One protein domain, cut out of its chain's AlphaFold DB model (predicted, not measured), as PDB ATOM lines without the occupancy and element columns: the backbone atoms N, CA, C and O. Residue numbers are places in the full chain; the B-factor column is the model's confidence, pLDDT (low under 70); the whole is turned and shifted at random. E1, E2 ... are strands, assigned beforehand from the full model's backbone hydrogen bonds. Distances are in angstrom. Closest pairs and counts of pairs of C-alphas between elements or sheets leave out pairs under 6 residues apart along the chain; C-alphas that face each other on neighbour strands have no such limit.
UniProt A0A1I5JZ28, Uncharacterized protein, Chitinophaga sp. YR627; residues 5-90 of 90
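AT A GLANCE: This is residues 5 to 90 of the 90 residues of an uncharacterized protein of Chitinophaga sp. YR627 (UniProt A0A1I5JZ28). One seven-stranded sheet is folded back on itself into an elongated, barrel-like wrap that is not fully closed by strand pairing: E6 and E3 make one leaf, E5, E1, E2 and E7 make the other, and E4 is the hinge. At one corner the chain runs on from edge strand E6 into edge strand E7, while the E1 to E2 and E4 to E5 turns lie at opposite ends of the long axis. The printed part has 86 residues with no named helix and seven named strands, E1 to E7 along the chain; the class is all strand, and the mixed sheet has the order E6 E3 E4 E5 E1 E2 E7. It is compact, with a radius of gyration of the C-alphas of 12.1 A, yet elongated, spanning 38 by 23 by 22 A.

HOW THE PARTS SIT: E1, residues 5 to 13, and E2, residues 19 to 28, form an antiparallel hairpin at 155 degrees, with N 8 and O 24 at 2.8 A. E3, residues 37 to 41, and E4, residues 49 to 59, form a hairpin at 123 degrees, with N 40 and O 49 at 2.8 A. E4 and E5, residues 65 to 72, form another at 141 degrees, with N 57 and O 67 at 2.8 A. E3, E4 and E5 are a meander, each strand the antiparallel neighbour of the one before. E5 is parallel to E1 at 19 degrees, with N 68 and O 7 at 2.8 A. E6, residues 79 to 84, is parallel to E3 at 19 degrees, with N 80 and O 37 at 2.8 A. E7, residues 87 to 89, is antiparallel to E2 at 162 degrees, with N 88 and O 25 at 3.0 A. E6 and E7 meet only through their link, at 85 degrees. Between the leaves of this folded sheet, the closest C-alphas of E2 and E6 are those of Ala 26 and Phe 83, 7.3 A apart. E1 and E3 are apart.

IN THESE COORDINATES: E1 begins at C-alpha 5, (83.990, 9.677, 18.452), spans 23.8 A and bends by 55 degrees at residue 10. E2 spans 25.4 A and E3 13.2 A. E4 begins at C-alpha 49, (85.522, 1.389, 34.289), spans 23.7 A and bends by 75 degrees at residue 55. E5 spans 21.4 A and bends by 54 degrees at residue 69. E6 spans 13.5 A, and E7, 6.9 A long, ends at C-alpha 89, (92.040, 1.330, 25.717).

THE WHOLE: The two C-alphas farthest apart are those of Ala 16 and Leu 61, 38.1 A. The sheet is strongly twisted. The printed part has no cut, and no link is long. The mean pLDDT of the printed part is 87.3; residues 59 to 63 are under 70.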
ATOM      1  N   THR A   5      82.807  10.389  17.969       90.12
ATOM      2  CA  THR A   5      83.990   9.677  18.452       90.12
ATOM      3  C   THR A   5      84.433  10.354  19.744       90.12
ATOM      4  O   THR A   5      85.035  11.430  19.724       90.12
ATOM      5  N   LEU A   6      84.100   9.745  20.875       91.88
ATOM      6  CA  LEU A   6      84.491  10.196  22.200       91.88
ATOM      7  C   LEU A   6      85.889   9.662  22.512       91.88
ATOM      8  O   LEU A   6      86.075   8.451  22.580       91.88
ATOM      9  N   THR A   7      86.854  10.556  22.709       94.00
ATOM     10  CA  THR A   7      88.209  10.229  23.174       94.00
ATOM     11  C   THR A   7      88.404  10.810  24.565       94.00
ATOM     12  O   THR A   7      88.355  12.026  24.729       94.00
ATOM     13  N   ILE A   8      88.618   9.964  25.570       94.44
ATOM     14  CA  ILE A   8      88.787  10.374  26.964       94.44
ATOM     15  C   ILE A   8      90.190  10.017  27.434       94.44
ATOM     16  O   ILE A   8      90.536   8.842  27.529       94.44
ATOM     17  N   ASN A   9      90.972  11.034  27.776       94.50
ATOM     18  CA  ASN A   9      92.228  10.864  28.496       94.50
ATOM     19  C   ASN A   9      91.912  10.764  29.991       94.50
ATOM     20  O   ASN A   9      91.283  11.669  30.543       94.50
ATOM     21  N   CYS A  10      92.306   9.677  30.643       92.44
ATOM     22  CA  CYS A  10      91.984   9.434  32.045       92.44
ATOM     23  C   CYS A  10      93.080   8.648  32.760       92.44
ATOM     24  O   CYS A  10      93.889   7.976  32.130       92.44
ATOM     25  N   GLU A  11      93.090   8.725  34.087       87.81
ATOM     26  CA  GLU A  11      93.949   7.902  34.934       87.81
ATOM     27  C   GLU A  11      93.076   6.914  35.704       87.81
ATOM     28  O   GLU A  11      92.115   7.316  36.363       87.81
ATOM     29  N   PHE A  12      93.393   5.621  35.611       84.44
ATOM     30  CA  PHE A  12      92.711   4.584  36.385       84.44
ATOM     31  C   PHE A  12      93.676   3.494  36.839       84.44
ATOM     32  O   PHE A  12      94.794   3.361  36.331       84.44
ATOM     33  N   ILE A  13      93.259   2.746  37.860       83.94
ATOM     34  CA  ILE A  13      94.089   1.696  38.452       83.94
ATOM     35  C   ILE A  13      94.055   0.452  37.560       83.94
ATOM     36  O   ILE A  13      92.994  -0.119  37.303       83.94
ATOM     37  N   ASN A  14      95.229  -0.001  37.122       80.94
ATOM     38  CA  ASN A  14      95.360  -1.239  36.359       80.94
ATOM     39  C   ASN A  14      95.287  -2.493  37.256       80.94
ATOM     40  O   ASN A  14      95.238  -2.421  38.484       80.94
ATOM     41  N   GLU A  15      95.353  -3.678  36.648       77.00
ATOM     42  CA  GLU A  15      95.291  -4.964  37.367       77.00
ATOM     43  C   GLU A  15      96.420  -5.169  38.394       77.00
ATOM     44  O   GLU A  15      96.275  -5.959  39.325       77.00
ATOM     45  N   ALA A  16      97.536  -4.447  38.258       82.44
ATOM     46  CA  ALA A  16      98.653  -4.481  39.197       82.44
ATOM     47  C   ALA A  16      98.491  -3.498  40.374       82.44
ATOM     48  O   ALA A  16      99.383  -3.409  41.217       82.44
ATOM     49  N   GLY A  17      97.380  -2.756  40.448       80.88
ATOM     50  CA  GLY A  17      97.147  -1.761  41.495       80.88
ATOM     51  C   GLY A  17      97.886  -0.437  41.269       80.88
ATOM     52  O   GLY A  17      98.061   0.328  42.214       80.88
ATOM     53  N   ILE A  18      98.345  -0.169  40.043       83.56
ATOM     54  CA  ILE A  18      99.116   1.030  39.695       83.56
ATOM     55  C   ILE A  18      98.210   2.010  38.947       83.56
ATOM     56  O   ILE A  18      97.517   1.612  38.012       83.56
ATOM     57  N   LEU A  19      98.244   3.288  39.338       85.50
ATOM     58  CA  LEU A  19      97.585   4.370  38.609       85.50
ATOM     59  C   LEU A  19      98.339   4.641  37.301       85.50
ATOM     60  O   LEU A  19      99.530   4.962  37.330       85.50
ATOM     61  N   VAL A  20      97.661   4.486  36.165       87.50
ATOM     62  CA  VAL A  20      98.253   4.642  34.831       87.50
ATOM     63  C   VAL A  20      97.371   5.547  33.975       87.50
ATOM     64  O   VAL A  20      96.147   5.518  34.077       87.50
ATOM     65  N   ASN A  21      98.016   6.358  33.135       91.25
ATOM     66  CA  ASN A  21      97.346   7.163  32.121       91.25
ATOM     67  C   ASN A  21      96.870   6.277  30.969       91.25
ATOM     68  O   ASN A  21      97.660   5.526  30.398       91.25
ATOM     69  N   HIS A  22      95.604   6.430  30.607       90.44
ATOM     70  CA  HIS A  22      94.928   5.681  29.565       90.44
ATOM     71  C   HIS A  22      94.123   6.601  28.656       90.44
ATOM     72  O   HIS A  22      93.589   7.632  29.076       90.44
ATOM     73  N   THR A  23      93.987   6.187  27.401       92.50
ATOM     74  CA  THR A  23      93.070   6.812  26.449       92.50
ATOM     75  C   THR A  23      91.947   5.841  26.120       92.50
ATOM     76  O   THR A  23      92.175   4.790  25.526       92.50
ATOM     77  N   LEU A  24      90.716   6.201  26.477       92.81
ATOM     78  CA  LEU A  24      89.520   5.450  26.106       92.81
ATOM     79  C   LEU A  24      88.891   6.066  24.865       92.81
ATOM     80  O   LEU A  24      88.663   7.275  24.830       92.81
ATOM     81  N   ARG A  25      88.568   5.250  23.858       93.44
ATOM     82  CA  ARG A  25      87.830   5.720  22.674       93.44
ATOM     83  C   ARG A  25      86.580   4.906  22.421       93.44
ATOM     84  O   ARG A  25      86.664   3.682  22.388       93.44
ATOM     85  N   ALA A  26      85.449   5.572  22.208       92.56
ATOM     86  CA  ALA A  26      84.167   4.937  21.906       92.56
ATOM     87  C   ALA A  26      83.286   5.816  21.007       92.56
ATOM     88  O   ALA A  26      83.439   7.035  20.976       92.56
ATOM     89  N   ASP A  27      82.323   5.200  20.321       91.44
ATOM     90  CA  ASP A  27      81.282   5.919  19.582       91.44
ATOM     91  C   ASP A  27      80.120   6.259  20.526       91.44
ATOM     92  O   ASP A  27      79.323   5.381  20.860       91.44
ATOM     93  N   ALA A  28      79.997   7.521  20.930       89.44
ATOM     94  CA  ALA A  28      78.905   8.020  21.760       89.44
ATOM     95  C   ALA A  28      77.738   8.543  20.909       89.44
ATOM     96  O   ALA A  28      77.931   9.158  19.856       89.44
ATOM     97  N   VAL A  29      76.504   8.351  21.379       87.12
ATOM     98  CA  VAL A  29      75.303   8.889  20.703       87.12
ATOM     99  C   VAL A  29      74.947  10.303  21.153       87.12
ATOM    100  O   VAL A  29      74.137  10.978  20.515       87.12
ATOM    101  N   THR A  30      75.540  10.759  22.256       84.31
ATOM    102  CA  THR A  30      75.346  12.111  22.784       84.31
ATOM    103  C   THR A  30      76.663  12.860  22.874       84.31
ATOM    104  O   THR A  30      77.711  12.279  23.147       84.31
ATOM    105  N   ARG A  31      76.598  14.180  22.673       87.50
ATOM    106  CA  ARG A  31      77.744  15.056  22.909       87.50
ATOM    107  C   ARG A  31      78.071  15.051  24.412       87.50
ATOM    108  O   ARG A  31      77.140  15.290  25.196       87.50
ATOM    109  N   PRO A  32      79.335  14.812  24.799       89.94
ATOM    110  CA  PRO A  32      79.749  14.803  26.196       89.94
ATOM    111  C   PRO A  32      79.701  16.207  26.800       89.94
ATOM    112  O   PRO A  32      79.939  17.214  26.123       89.94
ATOM    113  N   GLN A  33      79.402  16.263  28.088       91.56
ATOM    114  CA  GLN A  33      79.396  17.445  28.935       91.56
ATOM    115  C   GLN A  33      80.222  17.175  30.194       91.56
ATOM    116  O   GLN A  33      80.482  16.031  30.559       91.56
ATOM    117  N   ILE A  34      80.648  18.244  30.862       93.50
ATOM    118  CA  ILE A  34      81.311  18.141  32.167       93.50
ATOM    119  C   ILE A  34      80.339  17.480  33.160       93.50
ATOM    120  O   ILE A  34      79.136  17.728  33.084       93.50
ATOM    121  N   GLU A  35      80.865  16.650  34.062       94.56
ATOM    122  CA  GLU A  35      80.143  15.768  34.996       94.56
ATOM    123  C   GLU A  35      79.432  14.557  34.367       94.56
ATOM    124  O   GLU A  35      78.959  13.693  35.109       94.56
ATOM    125  N   ASP A  36      79.380  14.430  33.035       94.94
ATOM    126  CA  ASP A  36      78.823  13.224  32.419       94.94
ATOM    127  C   ASP A  36      79.640  11.992  32.823       94.94
ATOM    128  O   ASP A  36      80.874  12.011  32.823       94.94
ATOM    129  N   LYS A  37      78.939  10.900  33.134       95.88
ATOM    130  CA  LYS A  37      79.551   9.616  33.480       95.88
ATOM    131  C   LYS A  37      79.367   8.613  32.355       95.88
ATOM    132  O   LYS A  37      78.239   8.329  31.948       95.88
ATOM    133  N   TYR A  38      80.471   8.037  31.908       94.69
ATOM    134  CA  TYR A  38      80.509   7.001  30.886       94.69
ATOM    135  C   TYR A  38      81.021   5.699  31.482       94.69
ATOM    136  O   TYR A  38      82.017   5.688  32.200       94.69
ATOM    137  N   MET A  39      80.342   4.595  31.181       94.56
ATOM    138  CA  MET A  39      80.711   3.274  31.681       94.56
ATOM    139  C   MET A  39      81.295   2.419  30.558       94.56
ATOM    140  O   MET A  39      80.682   2.253  29.511       94.56
ATOM    141  N   PHE A  40      82.451   1.817  30.798       92.69
ATOM    142  CA  PHE A  40      83.174   0.984  29.845       92.69
ATOM    143  C   PHE A  40      83.264  -0.441  30.385       92.69
ATOM    144  O   PHE A  40      83.895  -0.703  31.411       92.69
ATOM    145  N   ILE A  41      82.608  -1.380  29.702       90.56
ATOM    146  CA  ILE A  41      82.508  -2.780  30.123       90.56
ATOM    147  C   ILE A  41      83.259  -3.649  29.113       90.56
ATOM    148  O   ILE A  41      82.773  -3.929  28.013       90.56
ATOM    149  N   SER A  42      84.457  -4.089  29.500       83.38
ATOM    150  CA  SER A  42      85.274  -5.028  28.726       83.38
ATOM    151  C   SER A  42      85.216  -6.422  29.339       83.38
ATOM    152  O   SER A  42      85.194  -6.576  30.556       83.38
ATOM    153  N   LYS A  43      85.256  -7.458  28.494       77.50
ATOM    154  CA  LYS A  43      85.447  -8.849  28.946       77.50
ATOM    155  C   LYS A  43      86.878  -9.126  29.417       77.50
ATOM    156  O   LYS A  43      87.112 -10.143  30.059       77.50
ATOM    157  N   HIS A  44      87.816  -8.255  29.055       74.38
ATOM    158  CA  HIS A  44      89.237  -8.364  29.381       74.38
ATOM    159  C   HIS A  44      89.635  -7.508  30.585       74.38
ATOM    160  O   HIS A  44      90.812  -7.454  30.902       74.38
ATOM    161  N   HIS A  45      88.682  -6.822  31.222       73.00
ATOM    162  CA  HIS A  45      88.938  -5.987  32.389       73.00
ATOM    163  C   HIS A  45      88.123  -6.512  33.571       73.00
ATOM    164  O   HIS A  45      86.953  -6.863  33.416       73.00
ATOM    165  N   PHE A  46      88.741  -6.585  34.750       73.44
ATOM    166  CA  PHE A  46      88.155  -7.243  35.924       73.44
ATOM    167  C   PHE A  46      86.872  -6.568  36.444       73.44
ATOM    168  O   PHE A  46      86.000  -7.231  37.007       73.44
ATOM    169  N   LYS A  47      86.736  -5.254  36.238       84.06
ATOM    170  CA  LYS A  47      85.562  -4.457  36.616       84.06
ATOM    171  C   LYS A  47      85.184  -3.460  35.512       84.06
ATOM    172  O   LYS A  47      86.070  -3.078  34.738       84.06
ATOM    173  N   PRO A  48      83.910  -3.017  35.447       89.12
ATOM    174  CA  PRO A  48      83.528  -1.849  34.662       89.12
ATOM    175  C   PRO A  48      84.367  -0.637  35.063       89.12
ATOM    176  O   PRO A  48      84.575  -0.400  36.252       89.12
ATOM    177  N   ILE A  49      84.821   0.124  34.075       90.94
ATOM    178  CA  ILE A  49      85.522   1.389  34.289       90.94
ATOM    179  C   ILE A  49      84.480   2.488  34.125       90.94
ATOM    180  O   ILE A  49      83.858   2.585  33.065       90.94
ATOM    181  N   VAL A  50      84.249   3.294  35.156       94.00
ATOM    182  CA  VAL A  50      83.343   4.443  35.061       94.00
ATOM    183  C   VAL A  50      84.175   5.704  35.074       94.00
ATOM    184  O   VAL A  50      84.897   5.956  36.032       94.00
ATOM    185  N   ILE A  51      84.071   6.485  34.005       95.00
ATOM    186  CA  ILE A  51      84.804   7.734  33.853       95.00
ATOM    187  C   ILE A  51      83.837   8.905  33.934       95.00
ATOM    188  O   ILE A  51      82.878   8.975  33.161       95.00
ATOM    189  N   ARG A  52      84.111   9.840  34.844       96.00
ATOM    190  CA  ARG A  52      83.457  11.149  34.882       96.00
ATOM    191  C   ARG A  52      84.255  12.142  34.046       96.00
ATOM    192  O   ARG A  52      85.458  12.288  34.247       96.00
ATOM    193  N   ILE A  53      83.590  12.855  33.141       95.75
ATOM    194  CA  ILE A  53      84.214  13.921  32.352       95.75
ATOM    195  C   ILE A  53      84.498  15.128  33.248       95.75
ATOM    196  O   ILE A  53      83.578  15.750  33.776       95.75
ATOM    197  N   GLN A  54      85.772  15.496  33.363       95.81
ATOM    198  CA  GLN A  54      86.207  16.689  34.091       95.81
ATOM    199  C   GLN A  54      86.299  17.907  33.172       95.81
ATOM    200  O   GLN A  54      85.965  19.026  33.561       95.81
ATOM    201  N   GLN A  55      86.748  17.699  31.933       93.75
ATOM    202  CA  GLN A  55      86.924  18.773  30.967       93.75
ATOM    203  C   GLN A  55      86.641  18.280  29.551       93.75
ATOM    204  O   GLN A  55      87.024  17.177  29.168       93.75
ATOM    205  N   VAL A  56      86.022  19.140  28.742       91.50
ATOM    206  CA  VAL A  56      85.972  18.968  27.288       91.50
ATOM    207  C   VAL A  56      87.061  19.852  26.689       91.50
ATOM    208  O   VAL A  56      87.005  21.073  26.822       91.50
ATOM    209  N   ILE A  57      88.086  19.221  26.119       86.75
ATOM    210  CA  ILE A  57      89.327  19.871  25.682       86.75
ATOM    211  C   ILE A  57      89.155  20.451  24.284       86.75
ATOM    212  O   ILE A  57      89.534  21.596  24.053       86.75
ATOM    213  N   ASP A  58      88.585  19.674  23.361       79.62
ATOM    214  CA  ASP A  58      88.459  20.110  21.974       79.62
ATOM    215  C   ASP A  58      87.280  19.452  21.248       79.62
ATOM    216  O   ASP A  58      86.884  18.318  21.537       79.62
ATOM    217  N   TYR A  59      86.757  20.189  20.272       69.50
ATOM    218  CA  TYR A  59      85.843  19.716  19.244       69.50
ATOM    219  C   TYR A  59      86.604  19.810  17.927       69.50
ATOM    220  O   TYR A  59      86.684  20.886  17.329       69.50
ATOM    221  N   LEU A  60      87.197  18.702  17.481       66.94
ATOM    222  CA  LEU A  60      87.952  18.721  16.233       66.94
ATOM    223  C   LEU A  60      87.029  19.125  15.074       66.94
ATOM    224  O   LEU A  60      85.831  18.835  15.062       66.94
ATOM    225  N   LEU A  61      87.616  19.808  14.088       53.88
ATOM    226  CA  LEU A  61      86.959  20.495  12.962       53.88
ATOM    227  C   LEU A  61      85.974  19.638  12.137       53.88
ATOM    228  O   LEU A  61      85.210  20.192  11.350       53.88
ATOM    229  N   SER A  62      85.964  18.312  12.308       60.34
ATOM    230  CA  SER A  62      84.992  17.392  11.705       60.34
ATOM    231  C   SER A  62      83.633  17.360  12.425       60.34
ATOM    232  O   SER A  62      82.694  16.760  11.908       60.34
ATOM    233  N   GLY A  63      83.500  17.994  13.598       64.12
ATOM    234  CA  GLY A  63      82.256  18.107  14.374       64.12
ATOM    235  C   GLY A  63      81.823  16.824  15.095       64.12
ATOM    236  O   GLY A  63      80.993  16.886  16.003       64.12
ATOM    237  N   THR A  64      82.402  15.680  14.729       77.69
ATOM    238  CA  THR A  64      82.070  14.361  15.275       77.69
ATOM    239  C   THR A  64      83.094  13.854  16.279       77.69
ATOM    240  O   THR A  64      82.753  13.008  17.088       77.69
ATOM    241  N   GLU A  65      84.334  14.341  16.280       85.88
ATOM    242  CA  GLU A  65      85.334  13.904  17.261       85.88
ATOM    243  C   GLU A  65      85.409  14.876  18.438       85.88
ATOM    244  O   GLU A  65      85.532  16.092  18.255       85.88
ATOM    245  N   VAL A  66      85.335  14.333  19.654       90.00
ATOM    246  CA  VAL A  66      85.381  15.113  20.893       90.00
ATOM    247  C   VAL A  66      86.448  14.542  21.811       90.00
ATOM    248  O   VAL A  66      86.439  13.347  22.115       90.00
ATOM    249  N   ILE A  67      87.357  15.408  22.260       92.31
ATOM    250  CA  ILE A  67      88.424  15.047  23.193       92.31
ATOM    251  C   ILE A  67      88.067  15.574  24.578       92.31
ATOM    252  O   ILE A  67      87.777  16.761  24.759       92.31
ATOM    253  N   CYS A  68      88.117  14.693  25.567       94.19
ATOM    254  CA  CYS A  68      87.825  14.984  26.960       94.19
ATOM    255  C   CYS A  68      88.978  14.539  27.864       94.19
ATOM    256  O   CYS A  68      89.734  13.629  27.522       94.19
ATOM    257  N   SER A  69      89.077  15.149  29.042       94.50
ATOM    258  CA  SER A  69      89.736  14.526  30.187       94.50
ATOM    259  C   SER A  69      88.686  14.010  31.161       94.50
ATOM    260  O   SER A  69      87.608  14.597  31.313       94.50
ATOM    261  N   GLY A  70      88.997  12.905  31.821       93.94
ATOM    262  CA  GLY A  70      88.129  12.336  32.834       93.94
ATOM    263  C   GLY A  70      88.897  11.597  33.912       93.94
ATOM    264  O   GLY A  70      90.092  11.343  33.788       93.94
ATOM    265  N   GLU A  71      88.184  11.249  34.968       93.81
ATOM    266  CA  GLU A  71      88.714  10.491  36.100       93.81
ATOM    267  C   GLU A  71      87.871   9.241  36.347       93.81
ATOM    268  O   GLU A  71      86.656   9.254  36.116       93.81
ATOM    269  N   GLU A  72      88.505   8.174  36.830       93.19
ATOM    270  CA  GLU A  72      87.781   7.005  37.325       93.19
ATOM    271  C   GLU A  72      86.988   7.356  38.588       93.19
ATOM    272  O   GLU A  72      87.520   7.940  39.533       93.19
ATOM    273  N   VAL A  73      85.714   6.971  38.618       92.56
ATOM    274  CA  VAL A  73      84.843   7.092  39.790       92.56
ATOM    275  C   VAL A  73      84.193   5.747  40.101       92.56
ATOM    276  O   VAL A  73      83.853   4.991  39.199       92.56
ATOM    277  N   ASP A  74      83.957   5.456  41.379       88.88
ATOM    278  CA  ASP A  74      83.255   4.227  41.793       88.88
ATOM    279  C   ASP A  74      81.714   4.374  41.763       88.88
ATOM    280  O   ASP A  74      80.974   3.432  42.049       88.88
ATOM    281  N   GLU A  75      81.200   5.560  41.425       88.00
ATOM    282  CA  GLU A  75      79.769   5.872  41.442       88.00
ATOM    283  C   GLU A  75      79.039   5.362  40.189       88.00
ATOM    284  O   GLU A  75      79.269   5.848  39.081       88.00
ATOM    285  N   LEU A  76      78.075   4.455  40.377       88.38
ATOM    286  CA  LEU A  76      77.279   3.849  39.297       88.38
ATOM    287  C   LEU A  76      75.979   4.606  38.965       88.38
ATOM    288  O   LEU A  76      75.226   4.181  38.090       88.38
ATOM    289  N   ASP A  77      75.700   5.712  39.652       89.81
ATOM    290  CA  ASP A  77      74.485   6.504  39.446       89.81
ATOM    291  C   ASP A  77      74.659   7.529  38.320       89.81
ATOM    292  O   ASP A  77      75.725   8.134  38.177       89.81
ATOM    293  N   ASN A  78      73.576   7.798  37.581       91.06
ATOM    294  CA  ASN A  78      73.513   8.797  36.502       91.06
ATOM    295  C   ASN A  78      74.485   8.533  35.335       91.06
ATOM    296  O   ASN A  78      75.030   9.466  34.746       91.06
ATOM    297  N   ILE A  79      74.695   7.259  34.987       94.12
ATOM    298  CA  ILE A  79      75.460   6.873  33.795       94.12
ATOM    299  C   ILE A  79      74.737   7.370  32.550       94.12
ATOM    300  O   ILE A  79      73.590   7.000  32.291       94.12
ATOM    301  N   ARG A  80      75.427   8.196  31.767       93.25
ATOM    302  CA  ARG A  80      74.892   8.755  30.532       93.25
ATOM    303  C   ARG A  80      74.855   7.729  29.416       93.25
ATOM    304  O   ARG A  80      73.865   7.638  28.696       93.25
ATOM    305  N   GLU A  81      75.925   6.955  29.282       93.06
ATOM    306  CA  GLU A  81      76.046   5.915  28.265       93.06
ATOM    307  C   GLU A  81      76.993   4.805  28.740       93.06
ATOM    308  O   GLU A  81      77.960   5.059  29.464       93.06
ATOM    309  N   ALA A  82      76.691   3.565  28.348       92.56
ATOM    310  CA  ALA A  82      77.485   2.387  28.673       92.56
ATOM    311  C   ALA A  82      77.947   1.679  27.391       92.56
ATOM    312  O   ALA A  82      77.133   1.327  26.536       92.56
ATOM    313  N   PHE A  83      79.251   1.437  27.278       92.25
ATOM    314  CA  PHE A  83      79.898   0.836  26.119       92.25
ATOM    315  C   PHE A  83      80.272  -0.623  26.402       92.25
ATOM    316  O   PHE A  83      81.102  -0.917  27.264       92.25
ATOM    317  N   TYR A  84      79.683  -1.547  25.640       87.44
ATOM    318  CA  TYR A  84      79.924  -2.988  25.757       87.44
ATOM    319  C   TYR A  84      80.835  -3.466  24.627       87.44
ATOM    320  O   TYR A  84      80.380  -3.618  23.499       87.44
ATOM    321  N   ALA A  85      82.115  -3.713  24.917       74.62
ATOM    322  CA  ALA A  85      83.115  -4.199  23.950       74.62
ATOM    323  C   ALA A  85      83.335  -3.341  22.675       74.62
ATOM    324  O   ALA A  85      84.106  -3.738  21.805       74.62
ATOM    325  N   CYS A  86      82.700  -2.170  22.561       77.94
ATOM    326  CA  CYS A  86      82.838  -1.230  21.444       77.94
ATOM    327  C   CYS A  86      83.682  -0.010  21.840       77.94
ATOM    328  O   CYS A  86      83.261   1.128  21.650       77.94
ATOM    329  N   PHE A  87      84.845  -0.254  22.441       84.19
ATOM    330  CA  PHE A  87      85.801   0.787  22.801       84.19
ATOM    331  C   PHE A  87      87.230   0.245  22.786       84.19
ATOM    332  O   PHE A  87      87.440  -0.965  22.902       84.19
ATOM    333  N   THR A  88      88.205   1.138  22.660       85.94
ATOM    334  CA  THR A  88      89.632   0.812  22.781       85.94
ATOM    335  C   THR A  88      90.220   1.466  24.026       85.94
ATOM    336  O   THR A  88      89.760   2.532  24.434       85.94
ATOM    337  N   ILE A  89      91.214   0.806  24.625       85.62
ATOM    338  CA  ILE A  89      92.040   1.330  25.717       85.62
ATOM    339  C   ILE A  89      93.471   1.373  25.179       85.62
ATOM    340  O   ILE A  89      94.012   0.311  24.868       85.62
ATOM    341  N   ASP A  90      94.033   2.573  25.044       84.06
ATOM    342  CA  ASP A  90      95.455   2.794  24.740       84.06
ATOM    343  C   ASP A  90      96.221   3.209  26.007       84.06
ATOM    344  O   ASP A  90      95.644   3.966  26.829       84.06
TER     345      ASP A  90